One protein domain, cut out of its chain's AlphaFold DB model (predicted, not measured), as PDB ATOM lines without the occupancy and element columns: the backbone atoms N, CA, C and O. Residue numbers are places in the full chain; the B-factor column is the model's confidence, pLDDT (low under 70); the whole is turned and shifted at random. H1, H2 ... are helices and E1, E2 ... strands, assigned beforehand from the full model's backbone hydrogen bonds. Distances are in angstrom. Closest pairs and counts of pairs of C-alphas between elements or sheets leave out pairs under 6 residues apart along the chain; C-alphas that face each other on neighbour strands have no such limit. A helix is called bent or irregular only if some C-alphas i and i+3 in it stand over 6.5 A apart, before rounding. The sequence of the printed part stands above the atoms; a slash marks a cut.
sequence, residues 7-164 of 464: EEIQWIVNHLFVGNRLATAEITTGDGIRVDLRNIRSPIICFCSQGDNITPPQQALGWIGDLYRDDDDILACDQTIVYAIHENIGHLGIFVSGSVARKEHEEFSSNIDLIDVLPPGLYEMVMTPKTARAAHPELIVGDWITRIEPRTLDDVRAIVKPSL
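What this domain is: This is residues 7 to 164 of the 464 residues of an uncharacterized protein of Syntrophus sp. (in: Bacteria) (UniProt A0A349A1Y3). A strongly twisted four-stranded sheet forms the core, with the kinked helix H5 covering one face and H2 the other, where H6 packs on H2. At one end of the long axis H1 sticks out with residues 7 to 14, and at the far end the long loop of the E3 and E4 hairpin, residues 130 to 143, reaches outward. The 158 printed residues have six named helices and four named strands, in the order H1 E1 H2 H3 E2 H4 H5 E3 E4 H6; the sheet runs E1 E2 E3 E4 and is mixed, and the class is mixed, helices and strands. The whole is compact, with a radius of gyration of the C-alphas of 17.3 A, yet elongated, spanning 55 by 34 by 33 A.

How they stand to each other: H1, residues 7 to 17, touches no helix and is not on the sheet. E1, residues 44 to 49, is an edge strand, parallel to E2, residues 80 to 86, at 15 degrees, with N 46 and O 82 2.9 A apart. H2, residues 57 to 67, is over E1 at a height over the sheet of 9.4 A, along the strands at 6 degrees on the local plane; the closest C-alphas are those of Cys 48 and Pro 57, 5.2 A. H3, residues 71 to 76, comes closest to E3, residues 121 to 129, at C-alphas 75 and 121, 5.8 A apart. H4, residues 91 to 95, only grazes the sheet, and touches H5, residues 100 to 117, only at the corner, C-alphas 94 and 101 being 5.8 A apart. The sheet has three layers, helices on both faces: H5 on one, H2 and H3 on the other. Two strand-helix-strand units, parallel neighbour strands with helices between, follow: E1, H2 H3, E2 is right-handed in its crossover, and E2, H4 H5, E3 left-handed. E2 and E3 are parallel at 34 degrees, N 83 and O 123 standing 2.9 A apart. E3 and E4, residues 144 to 151, form an antiparallel hairpin at 154 degrees, with N 126 and O 147 2.8 A apart. H6, residues 153 to 160, touches H2 at C-alphas 58 and 160, 4.1 A, with a steep tilt of 40 degrees, opposite ways. Every O i to N i+4 pair is within hydrogen-bond range in H1, H3, H4 and H6, but 4 of 7 in H2 and 11 of 14 in H5.

Where its parts are: H1 begins at C-alpha 7, (185.795, 256.845, 384.593). H5 is 25.5 A long, with a kink of 50 degrees near residue 111. H2 and H5 are irregular: C-alphas 60 and 63, and likewise 110 and 113, are 7.3 A apart. E3 is 25.7 A long, E4 21.1 A and E2 20.2 A. H6 ends at C-alpha 160, (160.386, 242.021, 370.849).

The domain as a whole: The C-alphas of Glu 7 and Arg 133 are the farthest apart, 58.0 A. The printed part has no cut. The links H1 to E1 and E3 to E4 are long, with 26 and 14 residues. The mean pLDDT of the printed part is 79.2; residues 88 to 111, 113 and 129 to 145 are under 70.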
ATOM      1  N   GLU A   7     186.798 255.896 385.080       85.50
ATOM      2  CA  GLU A   7     185.795 256.845 384.593       85.50
ATOM      3  C   GLU A   7     185.172 256.366 383.282       85.50
ATOM      4  O   GLU A   7     183.951 256.410 383.145       85.50
ATOM      5  N   GLU A   8     185.976 255.825 382.368       86.38
ATOM      6  CA  GLU A   8     185.530 255.246 381.098       86.38
ATOM      7  C   GLU A   8     184.639 254.018 381.321       86.38
ATOM      8  O   GLU A   8     183.542 253.942 380.765       86.38
ATOM      9  N   ILE A   9     185.054 253.087 382.191       86.62
ATOM     10  CA  ILE A   9     184.246 251.907 382.546       86.62
ATOM     11  C   ILE A   9     182.911 252.350 383.148       86.62
ATOM     12  O   ILE A   9     181.846 251.874 382.753       86.62
ATOM     13  N   GLN A  10     182.949 253.296 384.088       85.12
ATOM     14  CA  GLN A  10     181.741 253.801 384.726       85.12
ATOM     15  C   GLN A  10     180.830 254.530 383.735       85.12
ATOM     16  O   GLN A  10     179.605 254.410 383.828       85.12
ATOM     17  N   TRP A  11     181.408 255.288 382.802       86.75
ATOM     18  CA  TRP A  11     180.667 255.965 381.749       86.75
ATOM     19  C   TRP A  11     179.940 254.947 380.870       86.75
ATOM     20  O   TRP A  11     178.733 255.089 380.672       86.75
ATOM     21  N   ILE A  12     180.629 253.885 380.441       86.94
ATOM     22  CA  ILE A  12     180.051 252.782 379.664       86.94
ATOM     23  C   ILE A  12     178.887 252.137 380.425       86.94
ATOM     24  O   ILE A  12     177.788 252.029 379.882       86.94
ATOM     25  N   VAL A  13     179.080 251.766 381.694       86.00
ATOM     26  CA  VAL A  13     178.028 251.131 382.512       86.00
ATOM     27  C   VAL A  13     176.804 252.039 382.657       86.00
ATOM     28  O   VAL A  13     175.675 251.600 382.438       86.00
ATOM     29  N   ASN A  14     177.012 253.321 382.964       83.12
ATOM     30  CA  ASN A  14     175.921 254.262 383.227       83.12
ATOM     31  C   ASN A  14     175.119 254.658 381.986       83.12
ATOM     32  O   ASN A  14     173.966 255.065 382.124       83.12
ATOM     33  N   HIS A  15     175.728 254.611 380.802       83.88
ATOM     34  CA  HIS A  15     175.091 255.083 379.575       83.88
ATOM     35  C   HIS A  15     174.647 253.939 378.660       83.88
ATOM     36  O   HIS A  15     173.582 254.032 378.051       83.88
ATOM     37  N   LEU A  16     175.425 252.859 378.563       84.12
ATOM     38  CA  LEU A  16     175.133 251.760 377.640       84.12
ATOM     39  C   LEU A  16     174.325 250.636 378.290       84.12
ATOM     40  O   LEU A  16     173.456 250.079 377.630       84.12
ATOM     41  N   PHE A  17     174.562 250.334 379.571       81.12
ATOM     42  CA  PHE A  17     173.898 249.215 380.253       81.12
ATOM     43  C   PHE A  17     172.708 249.667 381.102       81.12
ATOM     44  O   PHE A  17     171.619 249.103 381.015       81.12
ATOM     45  N   VAL A  18     172.884 250.704 381.924       80.94
ATOM     46  CA  VAL A  18     171.819 251.179 382.814       80.94
ATOM     47  C   VAL A  18     170.936 252.197 382.088       80.94
ATOM     48  O   VAL A  18     171.315 253.343 381.861       80.94
ATOM     49  N   GLY A  19     169.709 251.788 381.757       77.06
ATOM     50  CA  GLY A  19     168.676 252.689 381.238       77.06
ATOM     51  C   GLY A  19     168.653 252.895 379.723       77.06
ATOM     52  O   GLY A  19     167.867 253.723 379.271       77.06
ATOM     53  N   ASN A  20     169.463 252.155 378.954       83.25
ATOM     54  CA  ASN A  20     169.480 252.158 377.483       83.25
ATOM     55  C   ASN A  20     169.574 253.568 376.871       83.25
ATOM     56  O   ASN A  20     168.810 253.926 375.968       83.25
ATOM     57  N   ARG A  21     170.512 254.392 377.361       87.56
ATOM     58  CA  ARG A  21     170.611 255.805 376.954       87.56
ATOM     59  C   ARG A  21     170.999 255.974 375.486       87.56
ATOM     60  O   ARG A  21     170.650 256.979 374.879       87.56
ATOM     61  N   LEU A  22     171.684 254.991 374.900       88.81
ATOM     62  CA  LEU A  22     172.021 255.001 373.474       88.81
ATOM     63  C   LEU A  22     170.764 254.884 372.594       88.81
ATOM     64  O   LEU A  22     170.591 255.668 371.665       88.81
ATOM     65  N   ALA A  23     169.864 253.952 372.924       87.00
ATOM     66  CA  ALA A  23     168.629 253.710 372.174       87.00
ATOM     67  C   ALA A  23     167.599 254.845 372.322       87.00
ATOM     68  O   ALA A  23     166.759 255.037 371.453       87.00
ATOM     69  N   THR A  24     167.680 255.628 373.402       85.69
ATOM     70  CA  THR A  24     166.780 256.765 373.679       85.69
ATOM     71  C   THR A  24     167.397 258.125 373.329       85.69
ATOM     72  O   THR A  24     166.822 259.179 373.618       85.69
ATOM     73  N   ALA A  25     168.571 258.120 372.685       87.25
ATOM     74  CA  ALA A  25     169.358 259.310 372.379       87.25
ATOM     75  C   ALA A  25     169.604 260.200 373.616       87.25
ATOM     76  O   ALA A  25     169.567 261.419 373.525       87.25
ATOM     77  N   GLU A  26     169.798 259.639 374.807       87.31
ATOM     78  CA  GLU A  26     170.082 260.390 376.044       87.31
ATOM     79  C   GLU A  26     171.587 260.671 376.236       87.31
ATOM     80  O   GLU A  26     171.978 261.366 377.174       87.31
ATOM     81  N   ILE A  27     172.449 260.135 375.367       89.44
ATOM     82  CA  ILE A  27     173.902 260.314 375.452       89.44
ATOM     83  C   ILE A  27     174.308 261.639 374.806       89.44
ATOM     84  O   ILE A  27     173.940 261.933 373.670       89.44
ATOM     85  N   THR A  28     175.108 262.416 375.530       86.94
ATOM     86  CA  THR A  28     175.738 263.645 375.035       86.94
ATOM     87  C   THR A  28     177.243 263.527 375.233       86.94
ATOM     88  O   THR A  28     177.697 263.108 376.300       86.94
ATOM     89  N   THR A  29     178.013 263.838 374.198       84.75
ATOM     90  CA  THR A  29     179.477 263.877 374.249       84.75
ATOM     91  C   THR A  29     179.961 265.107 375.029       84.75
ATOM     92  O   THR A  29     179.191 266.028 375.305       84.75
ATOM     93  N   GLY A  30     181.241 265.137 375.419       80.00
ATOM     94  CA  GLY A  30     181.797 266.235 376.229       80.00
ATOM     95  C   GLY A  30     181.733 267.617 375.560       80.00
ATOM     96  O   GLY A  30     181.665 268.630 376.247       80.00
ATOM     97  N   ASP A  31     181.693 267.655 374.231       86.19
ATOM     98  CA  ASP A  31     181.514 268.836 373.378       86.19
ATOM     99  C   ASP A  31     180.035 269.198 373.123       86.19
ATOM    100  O   ASP A  31     179.739 270.107 372.350       86.19
ATOM    101  N   GLY A  32     179.091 268.524 373.789       85.50
ATOM    102  CA  GLY A  32     177.666 268.854 373.737       85.50
ATOM    103  C   GLY A  32     176.906 268.236 372.561       85.50
ATOM    104  O   GLY A  32     175.727 268.544 372.373       85.50
ATOM    105  N   ILE A  33     177.531 267.350 371.777       86.75
ATOM    106  CA  ILE A  33     176.861 266.673 370.662       86.75
ATOM    107  C   ILE A  33     176.008 265.529 371.206       86.75
ATOM    108  O   ILE A  33     176.476 264.610 371.881       86.75
ATOM    109  N   ARG A  34     174.715 265.567 370.891       88.12
ATOM    110  CA  ARG A  34     173.784 264.491 371.225       88.12
ATOM    111  C   ARG A  34     174.008 263.303 370.291       88.12
ATOM    112  O   ARG A  34     173.868 263.434 369.075       88.12
ATOM    113  N   VAL A  35     174.312 262.140 370.860       90.00
ATOM    114  CA  VAL A  35     174.420 260.885 370.112       90.00
ATOM    115  C   VAL A  35     173.010 260.373 369.840       90.00
ATOM    116  O   VAL A  35     172.295 259.959 370.751       90.00
ATOM    117  N   ASP A  36     172.611 260.426 368.575       90.25
ATOM    118  CA  ASP A  36     171.306 259.978 368.100       90.25
ATOM    119  C   ASP A  36     171.505 259.057 366.897       90.25
ATOM    120  O   ASP A  36     171.986 259.485 365.845       90.25
ATOM    121  N   LEU A  37     171.140 257.784 367.057       91.12
ATOM    122  CA  LEU A  37     171.301 256.772 366.012       91.12
ATOM    123  C   LEU A  37     170.475 257.095 364.755       91.12
ATOM    124  O   LEU A  37     170.820 256.637 363.673       91.12
ATOM    125  N   ARG A  38     169.450 257.955 364.854       89.88
ATOM    126  CA  ARG A  38     168.671 258.442 363.701       89.88
ATOM    127  C   ARG A  38     169.464 259.366 362.776       89.88
ATOM    128  O   ARG A  38     168.985 259.715 361.698       89.88
ATOM    129  N   ASN A  39     170.647 259.813 363.200       89.69
ATOM    130  CA  ASN A  39     171.564 260.602 362.374       89.69
ATOM    131  C   ASN A  39     172.515 259.727 361.550       89.69
ATOM    132  O   ASN A  39     173.235 260.252 360.699       89.69
ATOM    133  N   ILE A  40     172.520 258.411 361.774       90.06
ATOM    134  CA  ILE A  40     173.248 257.476 360.924       90.06
ATOM    135  C   ILE A  40     172.591 257.492 359.531       90.06
ATOM    136  O   ILE A  40     171.389 257.702 359.375       90.06
ATOM    137  N   ARG A  41     173.418 257.413 358.487       84.00
ATOM    138  CA  ARG A  41     172.976 257.382 357.078       84.00
ATOM    139  C   ARG A  41     173.460 256.137 356.345       84.00
ATOM    140  O   ARG A  41     172.958 255.820 355.274       84.00
ATOM    141  N   SER A  42     174.439 255.442 356.915       88.12
ATOM    142  CA  SER A  42     174.838 254.116 356.467       88.12
ATOM    143  C   SER A  42     173.809 253.075 356.922       88.12
ATOM    144  O   SER A  42     173.197 253.248 357.983       88.12
ATOM    145  N   PRO A  43     173.641 251.975 356.174       90.19
ATOM    146  CA  PRO A  43     172.850 250.847 356.638       90.19
ATOM    147  C   PRO A  43     173.325 250.355 358.013       90.19
ATOM    148  O   PRO A  43     174.527 250.267 358.268       90.19
ATOM    149  N   ILE A  44     172.383 250.045 358.902       92.19
ATOM    150  CA  ILE A  44     172.654 249.387 360.184       92.19
ATOM    151  C   ILE A  44     172.316 247.911 360.017       92.19
ATOM    152  O   ILE A  44     171.209 247.578 359.597       92.19
ATOM    153  N   ILE A  45     173.269 247.043 360.354       89.38
ATOM    154  CA  ILE A  45     173.111 245.592 360.262       89.38
ATOM    155  C   ILE A  45     173.037 245.014 361.676       89.38
ATOM    156  O   ILE A  45     173.929 245.253 362.492       89.38
ATOM    157  N   CYS A  46     171.978 244.263 361.966       89.31
ATOM    158  CA  CYS A  46     171.757 243.624 363.260       89.31
ATOM    159  C   CYS A  46     171.764 242.099 363.124       89.31
ATOM    160  O   CYS A  46     170.949 241.528 362.406       89.31
ATOM    161  N   PHE A  47     172.639 241.439 363.875       84.56
ATOM    162  CA  PHE A  47     172.679 239.984 363.966       84.56
ATOM    163  C   PHE A  47     172.122 239.536 365.304       84.56
ATOM    164  O   PHE A  47     172.489 240.081 366.345       84.56
ATOM    165  N   CYS A  48     171.248 238.539 365.276       86.06
ATOM    166  CA  CYS A  48     170.726 237.937 366.492       86.06
ATOM    167  C   CYS A  48     170.413 236.460 366.283       86.06
ATOM    168  O   CYS A  48     170.288 235.989 365.150       86.06
ATOM    169  N   SER A  49     170.283 235.715 367.379       85.00
ATOM    170  CA  SER A  49     169.892 234.312 367.308       85.00
ATOM    171  C   SER A  49     168.935 233.902 368.408       85.00
ATOM    172  O   SER A  49     169.078 234.323 369.550       85.00
ATOM    173  N   GLN A  50     167.999 233.014 368.065       83.94
ATOM    174  CA  GLN A  50     167.113 232.358 369.027       83.94
ATOM    175  C   GLN A  50     167.873 231.411 369.972       83.94
ATOM    176  O   GLN A  50     167.413 231.161 371.082       83.94
ATOM    177  N   GLY A  51     169.042 230.905 369.560       79.50
ATOM    178  CA  GLY A  51     169.912 230.058 370.381       79.50
ATOM    179  C   GLY A  51     170.832 230.836 371.324       79.50
ATOM    180  O   GLY A  51     171.725 230.243 371.930       79.50
ATOM    181  N   ASP A  52     170.668 232.156 371.420       80.00
ATOM    182  CA  ASP A  52     171.529 233.022 372.209       80.00
ATOM    183  C   ASP A  52     170.819 233.626 373.425       80.00
ATOM    184  O   ASP A  52     169.793 234.287 373.306       80.00
ATOM    185  N   ASN A  53     171.428 233.464 374.600       74.12
ATOM    186  CA  ASN A  53     170.918 234.001 375.863       74.12
ATOM    187  C   ASN A  53     171.520 235.372 376.230       74.12
ATOM    188  O   ASN A  53     171.132 235.938 377.248       74.12
ATOM    189  N   ILE A  54     172.482 235.896 375.455       76.69
ATOM    190  CA  ILE A  54     173.126 237.198 375.721       76.69
ATOM    191  C   ILE A  54     172.551 238.317 374.846       76.69
ATOM    192  O   ILE A  54     172.340 239.428 375.327       76.69
ATOM    193  N   THR A  55     172.292 238.032 373.573       78.81
ATOM    194  CA  THR A  55     171.684 238.928 372.579       78.81
ATOM    195  C   THR A  55     170.555 238.223 371.806       78.81
ATOM    196  O   THR A  55     170.594 238.152 370.573       78.81
ATOM    197  N   PRO A  56     169.513 237.714 372.501       88.19
ATOM    198  CA  PRO A  56     168.343 237.154 371.828       88.19
ATOM    199  C   PRO A  56     167.656 238.221 370.954       88.19
ATOM    200  O   PRO A  56     167.854 239.423 371.182       88.19
ATOM    201  N   PRO A  57     166.804 237.842 369.982       91.62
ATOM    202  CA  PRO A  57     166.213 238.790 369.033       91.62
ATOM    203  C   PRO A  57     165.466 239.945 369.706       91.62
ATOM    204  O   PRO A  57     165.530 241.082 369.244       91.62
ATOM    205  N   GLN A  58     164.830 239.691 370.852       91.25
ATOM    206  CA  GLN A  58     164.155 240.716 371.650       91.25
ATOM    207  C   GLN A  58     165.123 241.809 372.118       91.25
ATOM    208  O   GLN A  58     164.801 242.995 372.059       91.25
ATOM    209  N   GLN A  59     166.318 241.420 372.563       88.69
ATOM    210  CA  GLN A  59     167.337 242.340 373.060       88.69
ATOM    211  C   GLN A  59     168.093 243.024 371.916       88.69
ATOM    212  O   GLN A  59     168.366 244.220 371.991       88.69
ATOM    213  N   ALA A  60     168.399 242.290 370.846       90.62
ATOM    214  CA  ALA A  60     169.141 242.815 369.705       90.62
ATOM    215  C   ALA A  60     168.328 243.803 368.848       90.62
ATOM    216  O   ALA A  60     168.901 244.728 368.277       90.62
ATOM    217  N   LEU A  61     167.001 243.628 368.769       94.25
ATOM    218  CA  LEU A  61     166.115 244.453 367.935       94.25
ATOM    219  C   LEU A  61     165.292 245.474 368.736       94.25
ATOM    220  O   LEU A  61     164.742 246.407 368.152       94.25
ATOM    221  N   GLY A  62     165.224 245.344 370.066       91.88
ATOM    222  CA  GLY A  62     164.385 246.193 370.922       91.88
ATOM    223  C   GLY A  62     164.664 247.693 370.796       91.88
ATOM    224  O   GLY A  62     163.735 248.500 370.840       91.88
ATOM    225  N   TRP A  63     165.920 248.073 370.540       92.62
ATOM    226  CA  TRP A  63     166.313 249.473 370.366       92.62
ATOM    227  C   TRP A  63     165.616 250.158 369.180       92.62
ATOM    228  O   TRP A  63     165.419 251.370 369.215       92.62
ATOM    229  N   ILE A  64     165.220 249.404 368.145       94.25
ATOM    230  CA  ILE A  64     164.570 249.955 366.949       94.25
ATOM    231  C   ILE A  64     163.218 250.564 367.342       94.25
ATOM    232  O   ILE A  64     162.915 251.696 366.969       94.25
ATOM    233  N   GLY A  65     162.432 249.844 368.149       91.12
ATOM    234  CA  GLY A  65     161.138 250.321 368.646       91.12
ATOM    235  C   GLY A  65     161.247 251.387 369.742       91.12
ATOM    236  O   GLY A  65     160.327 252.188 369.904       91.12
ATOM    237  N   ASP A  66     162.364 251.417 370.473       90.06
ATOM    238  CA  ASP A  66     162.664 252.482 371.435       90.06
ATOM    239  C   ASP A  66     163.006 253.806 370.726       90.06
ATOM    240  O   ASP A  66     162.683 254.876 371.240       90.06
ATOM    241  N   LEU A  67     163.641 253.738 369.551       91.31
ATOM    242  CA  LEU A  67     164.168 254.898 368.831       91.31
ATOM    243  C   LEU A  67     163.189 255.487 367.806       91.31
ATOM    244  O   LEU A  67     163.093 256.710 367.701       91.31
ATOM    245  N   TYR A  68     162.490 254.635 367.050       91.56
ATOM    246  CA  TYR A  68     161.573 255.042 365.983       91.56
ATOM    247  C   TYR A  68     160.119 254.867 366.407       91.56
ATOM    248  O   TYR A  68     159.729 253.839 366.969       91.56
ATOM    249  N   ARG A  69     159.289 255.873 366.118       88.81
ATOM    250  CA  ARG A  69     157.861 255.832 366.471       88.81
ATOM    251  C   ARG A  69     157.053 254.936 365.534       88.81
ATOM    252  O   ARG A  69     156.247 254.124 365.997       88.81
ATOM    253  N   ASP A  70     157.252 255.141 364.242       90.31
ATOM    254  CA  ASP A  70     156.552 254.523 363.119       90.31
ATOM    255  C   ASP A  70     157.531 254.348 361.939       90.31
ATOM    256  O   ASP A  70     158.656 254.857 361.963       90.31
ATOM    257  N   ASP A  71     157.123 253.588 360.923       90.75
ATOM    258  CA  ASP A  71     157.935 253.350 359.725       90.75
ATOM    259  C   ASP A  71     158.254 254.652 358.967       90.75
ATOM    260  O   ASP A  71     159.314 254.781 358.353       90.75
ATOM    261  N   ASP A  72     157.370 255.648 359.063       88.50
ATOM    262  CA  ASP A  72     157.556 256.982 358.491       88.50
ATOM    263  C   ASP A  72     158.751 257.721 359.118       88.50
ATOM    264  O   ASP A  72     159.466 258.435 358.409       88.50
ATOM    265  N   ASP A  73     159.017 257.540 360.416       89.19
ATOM    266  CA  ASP A  73     160.197 258.106 361.080       89.19
ATOM    267  C   ASP A  73     161.493 257.469 360.548       89.19
ATOM    268  O   ASP A  73     162.449 258.188 360.257       89.19
ATOM    269  N   ILE A  74     161.515 256.150 360.309       90.88
ATOM    270  CA  ILE A  74     162.657 255.462 359.671       90.88
ATOM    271  C   ILE A  74     162.905 256.040 358.269       90.88
ATOM    272  O   ILE A  74     164.037 256.397 357.925       90.88
ATOM    273  N   LEU A  75     161.835 256.194 357.481       86.25
ATOM    274  CA  LEU A  75     161.892 256.760 356.132       86.25
ATOM    275  C   LEU A  75     162.382 258.212 356.131       86.25
ATOM    276  O   LEU A  75     163.210 258.586 355.299       86.25
ATOM    277  N   ALA A  76     161.891 259.039 357.052       86.31
ATOM    278  CA  ALA A  76     162.282 260.441 357.160       86.31
ATOM    279  C   ALA A  76     163.720 260.624 357.664       86.31
ATOM    280  O   ALA A  76     164.353 261.631 357.337       86.31
ATOM    281  N   CYS A  77     164.238 259.657 358.424       87.50
ATOM    282  CA  CYS A  77     165.631 259.620 358.863       87.50
ATOM    283  C   CYS A  77     166.599 259.113 357.788       87.50
ATOM    284  O   CYS A  77     167.797 259.094 358.045       87.50
ATOM    285  N   ASP A  78     166.129 258.709 356.605       87.50
ATOM    286  CA  ASP A  78     166.966 258.051 355.591       87.50
ATOM    287  C   ASP A  78     167.714 256.821 356.119       87.50
ATOM    288  O   ASP A  78     168.811 256.503 355.659       87.50
ATOM    289  N   GLN A  79     167.127 256.126 357.095       91.69
ATOM    290  CA  GLN A  79     167.776 254.988 357.719       91.69
ATOM    291  C   GLN A  79     167.385 253.689 357.018       91.69
ATOM    292  O   GLN A  79     166.206 253.372 356.890       91.69
ATOM    293  N   THR A  80     168.384 252.896 356.642       92.44
ATOM    294  CA  THR A  80     168.215 251.497 356.230       92.44
ATOM    295  C   THR A  80     168.645 250.599 357.384       92.44
ATOM    296  O   THR A  80     169.757 250.743 357.898       92.44
ATOM    297  N   ILE A  81     167.773 249.697 357.826       94.12
ATOM    298  CA  ILE A  81     168.058 248.733 358.895       94.12
ATOM    299  C   ILE A  81     167.813 247.339 358.343       94.12
ATOM    300  O   ILE A  81     166.716 247.056 357.864       94.12
ATOM    301  N   VAL A  82     168.821 246.475 358.415       92.62
ATOM    302  CA  VAL A  82     168.733 245.076 357.987       92.62
ATOM    303  C   VAL A  82     169.053 244.193 359.182       92.62
ATOM    304  O   VAL A  82     170.112 244.348 359.786       92.62
ATOM    305  N   TYR A  83     168.163 243.272 359.537       92.31
ATOM    306  CA  TYR A  83     168.432 242.294 360.587       92.31
ATOM    307  C   TYR A  83     168.401 240.861 360.063       92.31
ATOM    308  O   TYR A  83     167.659 240.556 359.138       92.31
ATOM    309  N   ALA A  84     169.190 239.981 360.674       88.69
ATOM    310  CA  ALA A  84     169.175 238.545 360.421       88.69
ATOM    311  C   ALA A  84     168.948 237.792 361.739       88.69
ATOM    312  O   ALA A  84     169.538 238.140 362.770       88.69
ATOM    313  N   ILE A  85     168.087 236.772 361.699       87.12
ATOM    314  CA  ILE A  85     167.786 235.912 362.847       87.12
ATOM    315  C   ILE A  85     168.270 234.499 362.545       87.12
ATOM    316  O   ILE A  85     167.710 233.812 361.693       87.12
ATOM    317  N   HIS A  86     169.278 234.039 363.279       82.44
ATOM    318  CA  HIS A  86     169.720 232.652 363.204       82.44
ATOM    319  C   HIS A  86     168.934 231.779 364.199       82.44
ATOM    320  O   HIS A  86     168.744 232.157 365.353       82.44
ATOM    321  N   GLU A  87     168.524 230.570 363.814       78.31
ATOM    322  CA  GLU A  87     167.738 229.693 364.698       78.31
ATOM    323  C   GLU A  87     168.551 229.134 365.879       78.31
ATOM    324  O   GLU A  87     168.136 229.248 367.022       78.31
ATOM    325  N   ASN A  88     169.731 228.556 365.630       69.12
ATOM    326  CA  ASN A  88     170.357 227.660 366.620       69.12
ATOM    327  C   ASN A  88     171.740 228.086 367.154       69.12
ATOM    328  O   ASN A  88     172.389 227.292 367.831       69.12
ATOM    329  N   ILE A  89     172.248 229.281 366.839       67.12
ATOM    330  CA  ILE A  89     173.652 229.638 367.111       67.12
ATOM    331  C   ILE A  89     173.756 230.630 368.276       67.12
ATOM    332  O   ILE A  89     173.258 231.737 368.193       67.12
ATOM    333  N   GLY A  90     174.473 230.292 369.351       58.94
ATOM    334  CA  GLY A  90     174.737 231.256 370.436       58.94
ATOM    335  C   GLY A  90     175.602 232.451 369.990       58.94
ATOM    336  O   GLY A  90     176.321 232.342 368.997       58.94
ATOM    337  N   HIS A  91     175.623 233.569 370.734       63.84
ATOM    338  CA  HIS A  91     176.344 234.807 370.345       63.84
ATOM    339  C   HIS A  91     177.789 234.582 369.867       63.84
ATOM    340  O   HIS A  91     178.221 235.170 368.878       63.84
ATOM    341  N   LEU A  92     178.556 233.711 370.535       52.41
ATOM    342  CA  LEU A  92     179.945 233.421 370.151       52.41
ATOM    343  C   LEU A  92     180.050 232.698 368.806       52.41
ATOM    344  O   LEU A  92     181.051 232.840 368.109       52.41
ATOM    345  N   GLY A  93     179.040 231.922 368.420       51.00
ATOM    346  CA  GLY A  93     179.010 231.283 367.113       51.00
ATOM    347  C   GLY A  93     178.834 232.294 365.981       51.00
ATOM    348  O   GLY A  93     179.495 232.148 364.963       51.00
ATOM    349  N   ILE A  94     178.053 233.355 366.196       52.88
ATOM    350  CA  ILE A  94     177.868 234.441 365.220       52.88
ATOM    351  C   ILE A  94     179.168 235.248 365.041       52.88
ATOM    352  O   ILE A  94     179.590 235.513 363.921       52.88
ATOM    353  N   PHE A  95     179.857 235.603 366.134       49.88
ATOM    354  CA  PHE A  95     180.991 236.544 366.069       49.88
ATOM    355  C   PHE A  95     182.392 235.909 366.102       49.88
ATOM    356  O   PHE A  95     183.358 236.548 365.689       49.88
ATOM    357  N   VAL A  96     182.542 234.682 366.617       44.31
ATOM    358  CA  VAL A  96     183.857 234.084 366.949       44.31
ATOM    359  C   VAL A  96     184.086 232.727 366.279       44.31
ATOM    360  O   VAL A  96     185.235 232.333 366.063       44.31
ATOM    361  N   SER A  97     183.034 231.993 365.905       47.28
ATOM    362  CA  SER A  97     183.211 230.718 365.202       47.28
ATOM    363  C   SER A  97     183.710 230.966 363.784       47.28
ATOM    364  O   SER A  97     182.951 231.370 362.914       47.28
ATOM    365  N   GLY A  98     184.980 230.664 363.511       47.12
ATOM    366  CA  GLY A  98     185.592 230.901 362.201       47.12
ATOM    367  C   GLY A  98     184.932 230.176 361.021       47.12
ATOM    368  O   GLY A  98     185.243 230.524 359.889       47.12
ATOM    369  N   SER A  99     184.055 229.190 361.255       52.47
ATOM    370  CA  SER A  99     183.279 228.496 360.218       52.47
ATOM    371  C   SER A  99     181.866 229.052 360.029       52.47
ATOM    372  O   SER A  99     181.322 228.898 358.944       52.47
ATOM    373  N   VAL A 100     181.272 229.683 361.046       49.97
ATOM    374  CA  VAL A 100     179.967 230.369 360.952       49.97
ATOM    375  C   VAL A 100     180.192 231.822 360.560       49.97
ATOM    376  O   VAL A 100     179.625 232.273 359.576       49.97
ATOM    377  N   ALA A 101     181.131 232.498 361.222       48.31
ATOM    378  CA  ALA A 101     181.582 233.831 360.867       48.31
ATOM    379  C   ALA A 101     182.123 233.881 359.434       48.31
ATOM    380  O   ALA A 101     181.837 234.847 358.756       48.31
ATOM    381  N   ARG A 102     182.833 232.860 358.912       53.31
ATOM    382  CA  ARG A 102     183.189 232.844 357.473       53.31
ATOM    383  C   ARG A 102     181.969 232.738 356.568       53.31
ATOM    384  O   ARG A 102     181.913 233.474 355.599       53.31
ATOM    385  N   LYS A 103     181.009 231.868 356.893       60.12
ATOM    386  CA  LYS A 103     179.782 231.691 356.099       60.12
ATOM    387  C   LYS A 103     178.961 232.976 356.062       60.12
ATOM    388  O   LYS A 103     178.658 233.470 354.989       60.12
ATOM    389  N   GLU A 104     178.653 233.547 357.223       55.94
ATOM    390  CA  GLU A 104     177.884 234.791 357.302       55.94
ATOM    391  C   GLU A 104     178.688 235.967 356.726       55.94
ATOM    392  O   GLU A 104     178.154 236.760 355.962       55.94
ATOM    393  N   HIS A 105     179.994 236.068 356.986       55.66
ATOM    394  CA  HIS A 105     180.814 237.161 356.456       55.66
ATOM    395  C   HIS A 105     181.017 237.099 354.936       55.66
ATOM    396  O   HIS A 105     180.996 238.149 354.302       55.66
ATOM    397  N   GLU A 106     181.197 235.915 354.338       57.25
ATOM    398  CA  GLU A 106     181.308 235.758 352.878       57.25
ATOM    399  C   GLU A 106     180.004 236.163 352.183       57.25
ATOM    400  O   GLU A 106     180.047 236.934 351.225       57.25
ATOM    401  N   GLU A 107     178.855 235.749 352.723       56.75
ATOM    402  CA  GLU A 107     177.536 236.081 352.172       56.75
ATOM    403  C   GLU A 107     177.143 237.553 352.397       56.75
ATOM    404  O   GLU A 107     176.521 238.182 351.544       56.75
ATOM    405  N   PHE A 108     177.539 238.168 353.515       57.75
ATOM    406  CA  PHE A 108     177.346 239.609 353.712       57.75
ATOM    407  C   PHE A 108     178.329 240.443 352.887       57.75
ATOM    408  O   PHE A 108     177.957 241.503 352.389       57.75
ATOM    409  N   SER A 109     179.571 239.983 352.710       55.91
ATOM    410  CA  SER A 109     180.553 240.663 351.864       55.91
ATOM    411  C   SER A 109     180.168 240.591 350.388       55.91
ATOM    412  O   SER A 109     180.426 241.551 349.662       55.91
ATOM    413  N   SER A 110     179.554 239.493 349.936       57.19
ATOM    414  CA  SER A 110     179.014 239.377 348.577       57.19
ATOM    415  C   SER A 110     177.764 240.250 348.390       57.19
ATOM    416  O   SER A 110     177.592 240.843 347.326       57.19
ATOM    417  N   ASN A 111     176.953 240.426 349.442       66.25
ATOM    418  CA  ASN A 111     175.708 241.201 349.413       66.25
ATOM    419  C   ASN A 111     175.814 242.651 349.923       66.25
ATOM    420  O   ASN A 111     174.805 243.358 349.966       66.25
ATOM    421  N   ILE A 112     177.004 243.157 350.266       73.62
ATOM    422  CA  ILE A 112     177.161 244.540 350.757       73.62
ATOM    423  C   ILE A 112     176.707 245.569 349.712       73.62
ATOM    424  O   ILE A 112     176.054 246.557 350.040       73.62
ATOM    425  N   ASP A 113     176.958 245.282 348.431       68.62
ATOM    426  CA  ASP A 113     176.504 246.104 347.311       68.62
ATOM    427  C   ASP A 113     174.973 246.123 347.188       68.62
ATOM    428  O   ASP A 113     174.413 247.149 346.792       68.62
ATOM    429  N   LEU A 114     174.307 245.016 347.538       74.06
ATOM    430  CA  LEU A 114     172.849 244.914 347.582       74.06
ATOM    431  C   LEU A 114     172.289 245.710 348.766       74.06
ATOM    432  O   LEU A 114     171.363 246.497 348.586       74.06
ATOM    433  N   ILE A 115     172.866 245.557 349.960       81.44
ATOM    434  CA  ILE A 115     172.451 246.306 351.158       81.44
ATOM    435  C   ILE A 115     172.604 247.813 350.928       81.44
ATOM    436  O   ILE A 115     171.711 248.589 351.271       81.44
ATOM    437  N   ASP A 116     173.691 248.229 350.279       78.75
ATOM    438  CA  ASP A 116     173.946 249.627 349.950       78.75
ATOM    439  C   ASP A 116     172.882 250.248 349.036       78.75
ATOM    440  O   ASP A 116     172.699 251.460 349.075       78.75
ATOM    441  N   VAL A 117     172.184 249.493 348.185       78.06
ATOM    442  CA  VAL A 117     171.157 250.077 347.295       78.06
ATOM    443  C   VAL A 117     169.755 250.073 347.877       78.06
ATOM    444  O   VAL A 117     168.852 250.663 347.275       78.06
ATOM    445  N   LEU A 118     169.554 249.408 349.014       82.62
ATOM    446  CA  LEU A 118     168.254 249.384 349.661       82.62
ATOM    447  C   LEU A 118     167.837 250.816 350.021       82.62
ATOM    448  O   LEU A 118     168.666 251.629 350.447       82.62
ATOM    449  N   PRO A 119     166.554 251.162 349.832       83.31
ATOM    450  CA  PRO A 119     166.040 252.434 350.278       83.31
ATOM    451  C   PRO A 119     165.963 252.445 351.806       83.31
ATOM    452  O   PRO A 119     166.100 251.405 352.463       83.31
ATOM    453  N   PRO A 120     165.744 253.629 352.389       87.38
ATOM    454  CA  PRO A 120     165.379 253.736 353.788       87.38
ATOM    455  C   PRO A 120     164.192 252.824 354.107       87.38
ATOM    456  O   PRO A 120     163.245 252.709 353.322       87.38
ATOM    457  N   GLY A 121     164.258 252.155 355.249       90.38
ATOM    458  CA  GLY A 121     163.285 251.162 355.667       90.38
ATOM    459  C   GLY A 121     163.898 250.079 356.543       90.38
ATOM    460  O   GLY A 121     165.104 250.050 356.798       90.38
ATOM    461  N   LEU A 122     163.030 249.183 356.996       92.81
ATOM    462  CA  LEU A 122     163.369 248.035 357.818       92.81
ATOM    463  C   LEU A 122     163.263 246.751 356.990       92.81
ATOM    464  O   LEU A 122     162.303 246.570 356.234       92.81
ATOM    465  N   TYR A 123     164.253 245.877 357.136       91.62
ATOM    466  CA  TYR A 123     164.392 244.666 356.340       91.62
ATOM    467  C   TYR A 123     164.857 243.480 357.177       91.62
ATOM    468  O   TYR A 123     165.703 243.626 358.058       91.62
ATOM    469  N   GLU A 124     164.355 242.298 356.836       91.19
ATOM    470  CA  GLU A 124     164.866 241.021 357.317       91.19
ATOM    471  C   GLU A 124     165.671 240.341 356.213       91.19
ATOM    472  O   GLU A 124     165.184 240.149 355.099       91.19
ATOM    473  N   MET A 125     166.908 239.972 356.523       87.25
ATOM    474  CA  MET A 125     167.711 239.106 355.683       87.25
ATOM    475  C   MET A 125     167.422 237.650 356.051       87.25
ATOM    476  O   MET A 125     167.804 237.176 357.121       87.25
ATOM    477  N   VAL A 126     166.766 236.942 355.135       82.69
ATOM    478  CA  VAL A 126     166.450 235.521 355.245       82.69
ATOM    479  C   VAL A 126     167.412 234.736 354.362       82.69
ATOM    480  O   VAL A 126     167.438 234.903 353.141       82.69
ATOM    481  N   MET A 127     168.203 233.869 354.986       75.75
ATOM    482  CA  MET A 127     169.170 233.011 354.304       75.75
ATOM    483  C   MET A 127     168.585 231.610 354.145       75.75
ATOM    484  O   MET A 127     168.170 230.985 355.119       75.75
ATOM    485  N   THR A 128     168.554 231.099 352.913       71.19
ATOM    486  CA  THR A 128     168.050 229.748 352.617       71.19
ATOM    487  C   THR A 128     169.116 228.904 351.926       71.19
ATOM    488  O   THR A 128     169.854 229.431 351.097       71.19
ATOM    489  N   PRO A 129     169.245 227.604 352.246       67.00
ATOM    490  CA  PRO A 129     170.289 226.780 351.652       67.00
ATOM    491  C   PRO A 129     170.017 226.567 350.161       67.00
ATOM    492  O   PRO A 129     168.883 226.298 349.747       67.00
ATOM    493  N   LYS A 130     171.071 226.644 349.343       65.50
ATOM    494  CA  LYS A 130     171.001 226.368 347.908       65.50
ATOM    495  C   LYS A 130     170.558 224.924 347.693       65.50
ATOM    496  O   LYS A 130     171.172 223.974 348.173       65.50
ATOM    497  N   THR A 131     169.480 224.745 346.938       62.72
ATOM    498  CA  THR A 131     169.010 223.414 346.540       62.72
ATOM    499  C   THR A 131     169.432 223.116 345.104       62.72
ATOM    500  O   THR A 131     169.517 224.015 344.270       62.72
ATOM    501  N   ALA A 132     169.637 221.839 344.768       57.25
ATOM    502  CA  ALA A 132     170.023 221.407 343.416       57.25
ATOM    503  C   ALA A 132     168.983 221.739 342.316       57.25
ATOM    504  O   ALA A 132     169.250 221.555 341.134       57.25
ATOM    505  N   ARG A 133     167.788 222.218 342.698       55.66
ATOM    506  CA  ARG A 133     166.715 222.684 341.800       55.66
ATOM    507  C   ARG A 133     166.591 224.213 341.742       55.66
ATOM    508  O   ARG A 133     165.633 224.710 341.153       55.66
ATOM    509  N   ALA A 134     167.505 224.958 342.362       56.38
ATOM    510  CA  ALA A 134     167.491 226.413 342.307       56.38
ATOM    511  C   ALA A 134     167.655 226.890 340.852       56.38
ATOM    512  O   ALA A 134     168.562 226.459 340.143       56.38
ATOM    513  N   ALA A 135     166.758 227.769 340.402       55.31
ATOM    514  CA  ALA A 135     166.862 228.391 339.086       55.31
ATOM    515  C   ALA A 135     168.083 229.328 339.037       55.31
ATOM    516  O   ALA A 135     168.256 230.140 339.949       55.31
ATOM    517  N   HIS A 136     168.871 229.237 337.962       57.47
ATOM    518  CA  HIS A 136     170.064 230.057 337.699       57.47
ATOM    519  C   HIS A 136     171.156 229.979 338.785       57.47
ATOM    520  O   HIS A 136     171.496 230.994 339.401       57.47
ATOM    521  N   PRO A 137     171.708 228.780 339.055       58.06
ATOM    522  CA  PRO A 137     172.734 228.574 340.078       58.06
ATOM    523  C   PRO A 137     174.046 229.331 339.830       58.06
ATOM    524  O   PRO A 137     174.838 229.450 340.764       58.06
ATOM    525  N   GLU A 138     174.269 229.813 338.605       56.91
ATOM    526  CA  GLU A 138     175.403 230.629 338.162       56.91
ATOM    527  C   GLU A 138     175.371 232.079 338.666       56.91
ATOM    528  O   GLU A 138     176.409 232.733 338.680       56.91
ATOM    529  N   LEU A 139     174.200 232.579 339.078       56.19
ATOM    530  CA  LEU A 139     174.025 233.931 339.625       56.19
ATOM    531  C   LEU A 139     174.078 233.966 341.160       56.19
ATOM    532  O   LEU A 139     173.995 235.042 341.741       56.19
ATOM    533  N   ILE A 140     174.187 232.800 341.802       58.03
ATOM    534  CA  ILE A 140     174.256 232.649 343.260       58.03
ATOM    535  C   ILE A 140     175.730 232.583 343.651       58.03
ATOM    536  O   ILE A 140     176.439 231.651 343.251       58.03
ATOM    537  N   VAL A 141     176.184 233.550 344.441       55.81
ATOM    538  CA  VAL A 141     177.531 233.551 345.015       55.81
ATOM    539  C   VAL A 141     177.474 232.746 346.311       55.81
ATOM    540  O   VAL A 141     176.895 233.215 347.269       55.81
ATOM    541  N   GLY A 142     178.058 231.543 346.331       63.25
ATOM    542  CA  GLY A 142     178.101 230.690 347.527       63.25
ATOM    543  C   GLY A 142     177.065 229.556 347.566       63.25
ATOM    544  O   GLY A 142     176.530 229.119 346.535       63.25
ATOM    545  N   ASP A 143     176.842 229.039 348.779       61.53
ATOM    546  CA  ASP A 143     175.989 227.872 349.084       61.53
ATOM    547  C   ASP A 143     174.604 228.266 349.628       61.53
ATOM    548  O   ASP A 143     173.769 227.397 349.907       61.53
ATOM    549  N   TRP A 144     174.339 229.564 349.774       65.62
ATOM    550  CA  TRP A 144     173.101 230.105 350.329       65.62
ATOM    551  C   TRP A 144     172.479 231.106 349.360       65.62
ATOM    552  O   TRP A 144     173.164 231.711 348.550       65.62
ATOM    553  N   ILE A 145     171.157 231.224 349.413       67.44
ATOM    554  CA  ILE A 145     170.389 232.224 348.679       67.44
ATOM    555  C   ILE A 145     169.912 233.243 349.698       67.44
ATOM    556  O   ILE A 145     169.138 232.899 350.606       67.44
ATOM    557  N   THR A 146     170.360 234.483 349.526       72.75
ATOM    558  CA  THR A 146     169.974 235.597 350.387       72.75
ATOM    559  C   THR A 146     168.734 236.295 349.831       72.75
ATOM    560  O   THR A 146     168.705 236.772 348.692       72.75
ATOM    561  N   ARG A 147     167.687 236.378 350.658       76.81
ATOM    562  CA  ARG A 147     166.477 237.162 350.385       76.81
ATOM    563  C   ARG A 147     166.368 238.302 351.385       76.81
ATOM    564  O   ARG A 147     166.476 238.084 352.585       76.81
ATOM    565  N   ILE A 148     166.116 239.509 350.891       83.00
ATOM    566  CA  ILE A 148     165.890 240.691 351.722       83.00
ATOM    567  C   ILE A 148     164.406 241.042 351.681       83.00
ATOM    568  O   ILE A 148     163.879 241.491 350.660       83.00
ATOM    569  N   GLU A 149     163.728 240.842 352.804       85.81
ATOM    570  CA  GLU A 149     162.291 241.049 352.945       85.81
ATOM    571  C   GLU A 149     162.001 242.385 353.618       85.81
ATOM    572  O   GLU A 149     162.565 242.657 354.676       85.81
ATOM    573  N   PRO A 150     161.122 243.234 353.063       87.31
ATOM    574  CA  PRO A 150     160.673 244.416 353.773       87.31
ATOM    575  C   PRO A 150     159.881 244.000 355.014       87.31
ATOM    576  O   PRO A 150     159.046 243.094 354.973       87.31
ATOM    577  N   ARG A 151     160.136 244.702 356.112       91.50
ATOM    578  CA  ARG A 151     159.437 244.557 357.384       91.50
ATOM    579  C   ARG A 151     158.931 245.910 357.852       91.50
ATOM    580  O   ARG A 151     159.332 246.959 357.340       91.50
ATOM    581  N   THR A 152     158.020 245.855 358.802       92.50
ATOM    582  CA  THR A 152     157.451 247.002 359.497       92.50
ATOM    583  C   THR A 152     157.910 247.019 360.946       92.50
ATOM    584  O   THR A 152     158.357 246.005 361.493       92.50
ATOM    585  N   LEU A 153     157.779 248.165 361.608       94.12
ATOM    586  CA  LEU A 153     158.004 248.226 363.052       94.12
ATOM    587  C   LEU A 153     157.082 247.287 363.836       94.12
ATOM    588  O   LEU A 153     157.477 246.824 364.906       94.12
ATOM    589  N   ASP A 154     155.891 246.975 363.323       95.06
ATOM    590  CA  ASP A 154     154.984 246.020 363.962       95.06
ATOM    591  C   ASP A 154     155.528 244.584 363.913       95.06
ATOM    592  O   ASP A 154     155.408 243.863 364.906       95.06
ATOM    593  N   ASP A 155     156.233 244.196 362.845       94.88
ATOM    594  CA  ASP A 155     156.928 242.902 362.772       94.88
ATOM    595  C   ASP A 155     158.022 242.800 363.849       94.88
ATOM    596  O   ASP A 155     158.123 241.804 364.570       94.88
ATOM    597  N   VAL A 156     158.800 243.873 364.046       94.88
ATOM    598  CA  VAL A 156     159.799 243.933 365.128       94.88
ATOM    599  C   VAL A 156     159.128 243.909 366.499       94.88
ATOM    600  O   VAL A 156     159.603 243.220 367.401       94.88
ATOM    601  N   ARG A 157     157.991 244.592 366.681       94.31
ATOM    602  CA  ARG A 157     157.222 244.532 367.936       94.31
ATOM    603  C   ARG A 157     156.672 243.132 368.204       94.31
ATOM    604  O   ARG A 157     156.620 242.743 369.371       94.31
ATOM    605  N   ALA A 158     156.319 242.364 367.175       95.44
ATOM    606  CA  ALA A 158     155.893 240.974 367.323       95.44
ATOM    607  C   ALA A 158     157.032 240.061 367.816       95.44
ATOM    608  O   ALA A 158     156.782 239.132 368.592       95.44
ATOM    609  N   ILE A 159     158.278 240.357 367.427       93.31
ATOM    610  CA  ILE A 159     159.481 239.671 367.920       93.31
ATOM    611  C   ILE A 159     159.798 240.104 369.356       93.31
ATOM    612  O   ILE A 159     159.906 239.258 370.243       93.31
ATOM    613  N   VAL A 160     159.928 241.416 369.584       92.88
ATOM    614  CA  VAL A 160     160.386 242.021 370.849       92.88
ATOM    615  C   VAL A 160     159.364 241.855 371.972       92.88
ATOM    616  O   VAL A 160     159.752 241.656 373.119       92.88
ATOM    617  N   LYS A 161     158.066 241.921 371.646       93.69
ATOM    618  CA  LYS A 161     156.939 241.864 372.593       93.69
ATOM    619  C   LYS A 161     157.113 242.858 373.754       93.69
ATOM    620  O   LYS A 161     157.233 242.443 374.910       93.69
ATOM    621  N   PRO A 162     157.153 244.175 373.466       89.00
ATOM    622  CA  PRO A 162     157.370 245.186 374.495       89.00
ATOM    623  C   PRO A 162     156.275 245.118 375.566       89.00
ATOM    624  O   PRO A 162     155.090 244.997 375.257       89.00
ATOM    625  N   SER A 163     156.674 245.224 376.833       90.19
ATOM    626  CA  SER A 163     155.771 245.208 377.985       90.19
ATOM    627  C   SER A 163     156.033 246.423 378.860       90.19
ATOM    628  O   SER A 163     157.146 246.608 379.353       90.19
ATOM    629  N   LEU A 164     154.993 247.229 379.087       88.00
ATOM    630  CA  LEU A 164     155.070 248.411 379.948       88.00
ATOM    631  C   LEU A 164     155.449 248.037 381.387       88.00
ATOM    632  O   LEU A 164     156.207 248.752 382.038       88.00
TER     633      LEU A 164